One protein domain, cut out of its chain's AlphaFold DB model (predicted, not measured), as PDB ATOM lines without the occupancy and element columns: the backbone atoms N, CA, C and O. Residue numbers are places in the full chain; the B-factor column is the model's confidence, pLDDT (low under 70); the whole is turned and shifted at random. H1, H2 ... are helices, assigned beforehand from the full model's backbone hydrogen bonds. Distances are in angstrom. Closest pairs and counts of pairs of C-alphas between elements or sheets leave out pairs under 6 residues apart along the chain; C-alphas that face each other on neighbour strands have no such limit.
ATOM      1  N   MET A   1     -11.478  38.736  20.937       64.00
ATOM      2  CA  MET A   1     -12.031  39.537  19.817       64.00
ATOM      3  C   MET A   1     -11.174  39.503  18.546       64.00
ATOM      4  O   MET A   1     -11.722  39.184  17.500       64.00
ATOM      5  N   LEU A   2      -9.852  39.741  18.596       69.44
ATOM      6  CA  LEU A   2      -8.990  39.782  17.391       69.44
ATOM      7  C   LEU A   2      -8.898  38.458  16.600       69.44
ATOM      8  O   LEU A   2      -8.768  38.480  15.379       69.44
ATOM      9  N   GLY A   3      -9.026  37.302  17.262       80.44
ATOM     10  CA  GLY A   3      -8.974  35.993  16.596       80.44
ATOM     11  C   GLY A   3     -10.112  35.754  15.596       80.44
ATOM     12  O   GLY A   3      -9.874  35.212  14.522       80.44
ATOM     13  N   ASN A   4     -11.334  36.206  15.899       90.38
ATOM     14  CA  ASN A   4     -12.472  36.059  14.981       90.38
ATOM     15  C   ASN A   4     -12.343  36.985  13.772       90.38
ATOM     16  O   ASN A   4     -12.691  36.593  12.662       90.38
ATOM     17  N   TYR A   5     -11.803  38.187  13.973       90.38
ATOM     18  CA  TYR A   5     -11.539  39.111  12.877       90.38
ATOM     19  C   TYR A   5     -10.481  38.549  11.918       90.38
ATOM     20  O   TYR A   5     -10.750  38.422  10.728       90.38
ATOM     21  N   ARG A   6      -9.335  38.084  12.439       92.12
ATOM     22  CA  ARG A   6      -8.281  37.450  11.623       92.12
ATOM     23  C   ARG A   6      -8.794  36.228  10.855       92.12
ATOM     24  O   ARG A   6      -8.501  36.089   9.673       92.12
ATOM     25  N   LYS A   7      -9.613  35.382  11.492       94.06
ATOM     26  CA  LYS A   7     -10.256  34.235  10.827       94.06
ATOM     27  C   LYS A   7     -11.166  34.661   9.674       94.06
ATOM     28  O   LYS A   7     -11.154  34.012   8.635       94.06
ATOM     29  N   ARG A   8     -11.930  35.746   9.833       95.88
ATOM     30  CA  ARG A   8     -12.786  36.283   8.763       95.88
ATOM     31  C   ARG A   8     -11.965  36.803   7.588       95.88
ATOM     32  O   ARG A   8     -12.285  36.463   6.458       95.88
ATOM     33  N   ILE A   9     -10.895  37.553   7.852       95.56
ATOM     34  CA  ILE A   9      -9.993  38.039   6.797       95.56
ATOM     35  C   ILE A   9      -9.356  36.866   6.043       95.56
ATOM     36  O   ILE A   9      -9.398  36.835   4.815       95.56
ATOM     37  N   ALA A  10      -8.857  35.855   6.760       94.94
ATOM     38  CA  ALA A  10      -8.310  34.652   6.134       94.94
ATOM     39  C   ALA A  10      -9.353  33.920   5.275       94.94
ATOM     40  O   ALA A  10      -9.054  33.522   4.153       94.94
ATOM     41  N   ALA A  11     -10.589  33.778   5.763       97.00
ATOM     42  CA  ALA A  11     -11.669  33.156   5.003       97.00
ATOM     43  C   ALA A  11     -12.003  33.934   3.720       97.00
ATOM     44  O   ALA A  11     -12.191  33.319   2.675       97.00
ATOM     45  N   MET A  12     -12.025  35.270   3.780       97.12
ATOM     46  CA  MET A  12     -12.238  36.119   2.604       97.12
ATOM     47  C   MET A  12     -11.116  35.955   1.574       97.12
ATOM     48  O   MET A  12     -11.399  35.760   0.397       97.12
ATOM     49  N   ALA A  13      -9.854  35.972   2.012       96.94
ATOM     50  CA  ALA A  13      -8.711  35.783   1.121       96.94
ATOM     51  C   ALA A  13      -8.712  34.389   0.473       96.94
ATOM     52  O   ALA A  13      -8.471  34.253  -0.725       96.94
ATOM     53  N   ILE A  14      -9.049  33.352   1.250       97.75
ATOM     54  CA  ILE A  14      -9.221  31.991   0.732       97.75
ATOM     55  C   ILE A  14     -10.327  31.956  -0.316       97.75
ATOM     56  O   ILE A  14     -10.132  31.320  -1.343       97.75
ATOM     57  N   GLN A  15     -11.471  32.600  -0.067       97.88
ATOM     58  CA  GLN A  15     -12.591  32.616  -1.004       97.88
ATOM     59  C   GLN A  15     -12.208  33.303  -2.320       97.88
ATOM     60  O   GLN A  15     -12.442  32.735  -3.382       97.88
ATOM     61  N   LEU A  16     -11.506  34.437  -2.252       97.81
ATOM     62  CA  LEU A  16     -11.008  35.133  -3.438       97.81
ATOM     63  C   LEU A  16     -10.082  34.246  -4.286       97.81
ATOM     64  O   LEU A  16     -10.223  34.202  -5.501       97.81
ATOM     65  N   ALA A  17      -9.203  33.461  -3.651       97.94
ATOM     66  CA  ALA A  17      -8.327  32.517  -4.352       97.94
ATOM     67  C   ALA A  17      -9.074  31.351  -5.030       97.94
ATOM     68  O   ALA A  17      -8.472  30.628  -5.822       97.94
ATOM     69  N   LYS A  18     -10.354  31.131  -4.707       97.38
ATOM     70  CA  LYS A  18     -11.218  30.176  -5.417       97.38
ATOM     71  C   LYS A  18     -11.991  30.846  -6.546       97.38
ATOM     72  O   LYS A  18     -12.130  30.244  -7.605       97.38
ATOM     73  N   ASP A  19     -12.502  32.046  -6.285       97.50
ATOM     74  CA  ASP A  19     -13.395  32.763  -7.195       97.50
ATOM     75  C   ASP A  19     -12.634  33.365  -8.382       97.50
ATOM     76  O   ASP A  19     -13.099  33.262  -9.515       97.50
ATOM     77  N   ASP A  20     -11.449  33.936  -8.137       97.75
ATOM     78  CA  ASP A  20     -10.563  34.483  -9.170       97.75
ATOM     79  C   ASP A  20      -9.092  34.127  -8.875       97.75
ATOM     80  O   ASP A  20      -8.322  34.926  -8.325       97.75
ATOM     81  N   PRO A  21      -8.679  32.888  -9.188       97.88
ATOM     82  CA  PRO A  21      -7.337  32.433  -8.867       97.88
ATOM     83  C   PRO A  21      -6.256  33.130  -9.710       97.88
ATOM     84  O   PRO A  21      -5.130  33.281  -9.236       97.88
ATOM     85  N   GLN A  22      -6.561  33.577 -10.935       97.94
ATOM     86  CA  GLN A  22      -5.602  34.300 -11.773       97.94
ATOM     87  C   GLN A  22      -5.259  35.666 -11.174       97.94
ATOM     88  O   GLN A  22      -4.074  35.968 -11.015       97.94
ATOM     89  N   LEU A  23      -6.271  36.445 -10.778       97.56
ATOM     90  CA  LEU A  23      -6.063  37.742 -10.134       97.56
ATOM     91  C   LEU A  23      -5.242  37.603  -8.851       97.56
ATOM     92  O   LEU A  23      -4.328  38.388  -8.607       97.56
ATOM     93  N   VAL A  24      -5.529  36.587  -8.032       98.00
ATOM     94  CA  VAL A  24      -4.779  36.362  -6.788       98.00
ATOM     95  C   VAL A  24      -3.300  36.100  -7.063       98.00
ATOM     96  O   VAL A  24      -2.455  36.693  -6.392       98.00
ATOM     97  N   LYS A  25      -2.962  35.272  -8.060       97.94
ATOM     98  CA  LYS A  25      -1.556  35.044  -8.435       97.94
ATOM     99  C   LYS A  25      -0.882  36.320  -8.934       97.94
ATOM    100  O   LYS A  25       0.259  36.579  -8.563       97.94
ATOM    101  N   GLU A  26      -1.581  37.122  -9.735       98.25
ATOM    102  CA  GLU A  26      -1.060  38.394 -10.240       98.25
ATOM    103  C   GLU A  26      -0.774  39.387  -9.106       98.25
ATOM    104  O   GLU A  26       0.298  39.990  -9.060       98.25
ATOM    105  N   VAL A  27      -1.696  39.529  -8.153       97.88
ATOM    106  CA  VAL A  27      -1.510  40.406  -6.989       97.88
ATOM    107  C   VAL A  27      -0.349  39.924  -6.120       97.88
ATOM    108  O   VAL A  27       0.483  40.737  -5.730       97.88
ATOM    109  N   ILE A  28      -0.247  38.617  -5.847       97.50
ATOM    110  CA  ILE A  28       0.874  38.054  -5.076       97.50
ATOM    111  C   ILE A  28       2.210  38.327  -5.778       97.50
ATOM    112  O   ILE A  28       3.169  38.723  -5.119       97.50
ATOM    113  N   ALA A  29       2.281  38.147  -7.101       97.56
ATOM    114  CA  ALA A  29       3.488  38.438  -7.870       97.56
ATOM    115  C   ALA A  29       3.887  39.916  -7.758       97.56
ATOM    116  O   ALA A  29       5.024  40.210  -7.400       97.56
ATOM    117  N   ARG A  30       2.935  40.838  -7.948       97.81
ATOM    118  CA  ARG A  30       3.174  42.285  -7.818       97.81
ATOM    119  C   ARG A  30       3.644  42.684  -6.418       97.81
ATOM    120  O   ARG A  30       4.554  43.494  -6.301       97.81
ATOM    121  N   LEU A  31       3.058  42.109  -5.365       97.69
ATOM    122  CA  LEU A  31       3.475  42.381  -3.983       97.69
ATOM    123  C   LEU A  31       4.904  41.889  -3.710       97.69
ATOM    124  O   LEU A  31       5.673  42.580  -3.047       97.69
ATOM    125  N   ARG A  32       5.285  40.723  -4.251       96.56
ATOM    126  CA  ARG A  32       6.665  40.213  -4.157       96.56
ATOM    127  C   ARG A  32       7.648  41.098  -4.916       96.56
ATOM    128  O   ARG A  32       8.716  41.396  -4.399       96.56
ATOM    129  N   GLU A  33       7.287  41.530  -6.122       97.19
ATOM    130  CA  GLU A  33       8.105  42.438  -6.938       97.19
ATOM    131  C   GLU A  33       8.301  43.801  -6.262       97.19
ATOM    132  O   GLU A  33       9.392  44.366  -6.324       97.19
ATOM    133  N   ALA A  34       7.269  44.307  -5.582       97.75
ATOM    134  CA  ALA A  34       7.336  45.532  -4.791       97.75
ATOM    135  C   ALA A  34       8.130  45.374  -3.479       97.75
ATOM    136  O   ALA A  34       8.525  46.375  -2.884       97.75
ATOM    137  N   GLY A  35       8.378  44.137  -3.030       97.12
ATOM    138  CA  GLY A  35       8.987  43.851  -1.729       97.12
ATOM    139  C   GLY A  35       8.043  44.071  -0.542       97.12
ATOM    140  O   GLY A  35       8.508  44.148   0.592       97.12
ATOM    141  N   ASP A  36       6.732  44.165  -0.790       97.62
ATOM    142  CA  ASP A  36       5.707  44.342   0.249       97.62
ATOM    143  C   ASP A  36       5.485  43.064   1.075       97.62
ATOM    144  O   ASP A  36       4.959  43.122   2.188       97.62
ATOM    145  N   ILE A  37       5.855  41.909   0.512       96.50
ATOM    146  CA  ILE A  37       5.783  40.589   1.145       96.50
ATOM    147  C   ILE A  37       7.032  39.767   0.812       96.50
ATOM    148  O   ILE A  37       7.636  39.943  -0.251       96.50
ATOM    149  N   GLU A  38       7.394  38.832   1.688       95.12
ATOM    150  CA  GLU A  38       8.492  37.898   1.442       95.12
ATOM    151  C   GLU A  38       8.104  36.810   0.420       95.12
ATOM    152  O   GLU A  38       6.948  36.634   0.022       95.12
ATOM    153  N   ALA A  39       9.095  36.061  -0.066       90.19
ATOM    154  CA  ALA A  39       8.855  35.027  -1.074       90.19
ATOM    155  C   ALA A  39       7.979  33.874  -0.545       90.19
ATOM    156  O   ALA A  39       7.236  33.255  -1.314       90.19
ATOM    157  N   ASP A  40       8.059  33.579   0.750       94.44
ATOM    158  CA  ASP A  40       7.290  32.542   1.441       94.44
ATOM    159  C   ASP A  40       5.930  33.035   1.964       94.44
ATOM    160  O   ASP A  40       5.033  32.222   2.236       94.44
ATOM    161  N   ASP A  41       5.723  34.349   1.997       95.94
ATOM    162  CA  ASP A  41       4.428  34.935   2.288       95.94
ATOM    163  C   ASP A  41       3.389  34.546   1.233       95.94
ATOM    164  O   ASP A  41       3.645  34.389   0.031       95.94
ATOM    165  N   LEU A  42       2.160  34.362   1.724       95.44
ATOM    166  CA  LEU A  42       0.967  34.032   0.941       95.44
ATOM    167  C   LEU A  42       1.072  32.755   0.081       95.44
ATOM    168  O   LEU A  42       0.145  32.459  -0.674       95.44
ATOM    169  N   VAL A  43       2.112  31.926   0.251       96.44
ATOM    170  CA  VAL A  43       2.294  30.650  -0.474       96.44
ATOM    171  C   VAL A  43       1.077  29.732  -0.345       96.44
ATOM    172  O   VAL A  43       0.747  28.982  -1.265       96.44
ATOM    173  N   TYR A  44       0.367  29.785   0.782       96.38
ATOM    174  CA  TYR A  44      -0.868  29.021   0.948       96.38
ATOM    175  C   TYR A  44      -1.977  29.459  -0.022       96.38
ATOM    176  O   TYR A  44      -2.641  28.602  -0.606       96.38
ATOM    177  N   LEU A  45      -2.158  30.769  -0.229       97.12
ATOM    178  CA  LEU A  45      -3.133  31.300  -1.186       97.12
ATOM    179  C   LEU A  45      -2.707  31.006  -2.624       97.12
ATOM    180  O   LEU A  45      -3.536  30.568  -3.418       97.12
ATOM    181  N   ASP A  46      -1.416  31.150  -2.921       97.44
ATOM    182  CA  ASP A  46      -0.841  30.833  -4.233       97.44
ATOM    183  C   ASP A  46      -1.120  29.368  -4.632       97.44
ATOM    184  O   ASP A  46      -1.609  29.078  -5.724       97.44
ATOM    185  N   ARG A  47      -0.951  28.429  -3.689       98.12
ATOM    186  CA  ARG A  47      -1.274  27.002  -3.887       98.12
ATOM    187  C   ARG A  47      -2.767  26.725  -4.065       98.12
ATOM    188  O   ARG A  47      -3.131  25.788  -4.781       98.12
ATOM    189  N   ILE A  48      -3.638  27.470  -3.378       98.19
ATOM    190  CA  ILE A  48      -5.090  27.361  -3.585       98.19
ATOM    191  C   ILE A  48      -5.428  27.805  -5.006       98.19
ATOM    192  O   ILE A  48      -6.138  27.079  -5.704       98.19
ATOM    193  N   ALA A  49      -4.876  28.937  -5.440       98.19
ATOM    194  CA  ALA A  49      -5.095  29.472  -6.772       98.19
ATOM    195  C   ALA A  49      -4.634  28.488  -7.862       98.19
ATOM    196  O   ALA A  49      -5.416  28.145  -8.749       98.19
ATOM    197  N   ASP A  50      -3.427  27.921  -7.738       98.38
ATOM    198  CA  ASP A  50      -2.915  26.897  -8.663       98.38
ATOM    199  C   ASP A  50      -3.854  25.697  -8.808       98.38
ATOM    200  O   ASP A  50      -4.081  25.183  -9.907       98.38
ATOM    201  N   ARG A  51      -4.429  25.238  -7.690       98.12
ATOM    202  CA  ARG A  51      -5.377  24.124  -7.703       98.12
ATOM    203  C   ARG A  51      -6.644  24.480  -8.480       98.12
ATOM    204  O   ARG A  51      -7.108  23.654  -9.263       98.12
ATOM    205  N   TRP A  52      -7.204  25.668  -8.271       97.94
ATOM    206  CA  TRP A  52      -8.431  26.086  -8.954       97.94
ATOM    207  C   TRP A  52      -8.223  26.349 -10.441       97.94
ATOM    208  O   TRP A  52      -9.064  25.939 -11.241       97.94
ATOM    209  N   ILE A  53      -7.075  26.911 -10.825       97.75
ATOM    210  CA  ILE A  53      -6.689  27.055 -12.236       97.75
ATOM    211  C   ILE A  53      -6.661  25.687 -12.917       97.75
ATOM    212  O   ILE A  53      -7.258  25.519 -13.980       97.75
ATOM    213  N   ARG A  54      -6.042  24.683 -12.282       97.38
ATOM    214  CA  ARG A  54      -6.004  23.316 -12.819       97.38
ATOM    215  C   ARG A  54      -7.404  22.724 -12.986       97.38
ATOM    216  O   ARG A  54      -7.708  22.181 -14.042       97.38
ATOM    217  N   ILE A  55      -8.268  22.858 -11.978       96.06
ATOM    218  CA  ILE A  55      -9.658  22.369 -12.046       96.06
ATOM    219  C   ILE A  55     -10.413  23.038 -13.203       96.06
ATOM    220  O   ILE A  55     -11.112  22.363 -13.958       96.06
ATOM    221  N   ALA A  56     -10.264  24.355 -13.372       94.00
ATOM    222  CA  ALA A  56     -10.901  25.088 -14.461       94.00
ATOM    223  C   ALA A  56     -10.425  24.590 -15.837       94.00
ATOM    224  O   ALA A  56     -11.252  24.325 -16.710       94.00
ATOM    225  N   GLN A  57      -9.117  24.384 -16.007       94.69
ATOM    226  CA  GLN A  57      -8.530  23.841 -17.238       94.69
ATOM    227  C   GLN A  57      -9.037  22.424 -17.543       94.69
ATOM    228  O   GLN A  57      -9.449  22.137 -18.667       94.69
ATOM    229  N   GLU A  58      -9.066  21.537 -16.547       95.00
ATOM    230  CA  GLU A  58      -9.589  20.176 -16.706       95.00
ATOM    231  C   GLU A  58     -11.065  20.178 -17.132       95.00
ATOM    232  O   GLU A  58     -11.467  19.400 -18.004       95.00
ATOM    233  N   ASN A  59     -11.871  21.076 -16.561       93.56
ATOM    234  CA  ASN A  59     -13.279  21.225 -16.919       93.56
ATOM    235  C   ASN A  59     -13.464  21.752 -18.346       93.56
ATOM    236  O   ASN A  59     -14.336  21.255 -19.058       93.56
ATOM    237  N   GLN A  60     -12.631  22.697 -18.789       91.00
ATOM    238  CA  GLN A  60     -12.645  23.181 -20.172       91.00
ATOM    239  C   GLN A  60     -12.342  22.052 -21.164       91.00
ATOM    240  O   GLN A  60     -13.105  21.849 -22.107       91.00
ATOM    241  N   VAL A  61     -11.296  21.256 -20.912       91.00
ATOM    242  CA  VAL A  61     -10.935  20.112 -21.769       91.00
ATOM    243  C   VAL A  61     -12.062  19.078 -21.826       91.00
ATOM    244  O   VAL A  61     -12.358  18.540 -22.891       91.00
ATOM    245  N   ARG A  62     -12.715  18.785 -20.694       88.88
ATOM    246  CA  ARG A  62     -13.858  17.854 -20.655       88.88
ATOM    247  C   ARG A  62     -15.086  18.408 -21.377       88.88
ATOM    248  O   ARG A  62     -15.780  17.638 -22.031       88.88
ATOM    249  N   GLY A  63     -15.347  19.709 -21.264       83.75
ATOM    250  CA  GLY A  63     -16.455  20.382 -21.944       83.75
ATOM    251  C   GLY A  63     -16.293  20.414 -23.464       83.75
ATOM    252  O   GLY A  63     -17.270  20.219 -24.171       83.75
ATOM    253  N   GLN A  64     -15.064  20.571 -23.964       74.44
ATOM    254  CA  GLN A  64     -14.751  20.570 -25.401       74.44
ATOM    255  C   GLN A  64     -14.846  19.187 -26.070       74.44
ATOM    256  O   GLN A  64     -14.845  19.096 -27.292       74.44
ATOM    257  N   ARG A  65     -14.877  18.104 -25.282       68.94
ATOM    258  CA  ARG A  65     -14.979  16.714 -25.769       68.94
ATOM    259  C   ARG A  65     -16.420  16.182 -25.812       68.94
ATOM    260  O   ARG A  65     -16.597  14.998 -26.092       68.94
ATOM    261  N   ARG A  66     -17.411  17.005 -25.466       56.72
ATOM    262  CA  ARG A  66     -18.844  16.678 -25.513       56.72
ATOM    263  C   ARG A  66     -19.486  17.298 -26.740       56.72
ATOM    264  O   ARG A  66     -20.409  16.644 -27.267       56.72
TER     265      ARG A  66
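AT A GLANCE: This is residues 1 to 66 of the 66 residues of an uncharacterized protein of Paucibacter oligotrophus (UniProt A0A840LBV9). A long helix, H3, makes a helical hairpin with H2, which folds back beside the first part of H3, and the end of H1 packs where these two meet. Two arms stick out at opposite ends and make the length: residues 1 to 9, with most of the first half of H1, and residues 57 to 66, with the last part of H3. The printed part has 66 residues with three named helices in the order H1, H2, H3, no named strand, and the class is all helix. It is loose, with a radius of gyration of the C-alphas of 14.6 A, and flat, spanning 50 by 31 by 15 A.

IN THESE COORDINATES: H3, the longest helix, runs over residues 43 to 64, 31.8 A from C-alpha 43 at (2.294, 30.650, -0.474) to C-alpha 64 at (-14.751, 20.570, -25.401). H2 holds residues 21 to 34 and is 20.1 A long. H1 holds residues 2 to 19, 25.9 A, beginning at C-alpha 2 at (-8.990, 39.782, 17.391).

HOW THE PARTS SIT: H3 touches H2 with residues 45 to 53 alone; the closest C-alphas are those of Ala 49 and Pro 21, 4.3 A apart. These two form a hairpin, running opposite ways at a tilt of 36 degrees, only just steep. H1 touches H3 with residues 13 to 18 alone, the closest C-alphas being those of Ala 17 and Ala 49, 5.1 A apart; they run the same way at a shallow tilt of 29 degrees. H1 and H2 are close but not clearly touching, at a steep tilt of 64 degrees, with the C-alphas of Ala 17 and Val 24 closest at 5.8 A. In H1, H2 and H3 every O i to N i+4 pair is within hydrogen-bond range.

THE WHOLE: The C-alphas of Met 1 and Arg 66, the two farthest apart, are 51.2 A apart. Without the stretches that stand free, the body has 47 residues and spans 30 by 20 by 15 A. The printed part has no cut; the link from H1 to H2 is tight and that from H2 to H3 short. The mean pLDDT of the printed part is 93.5, with residues 1 to 2 and 65 to 66 under 70.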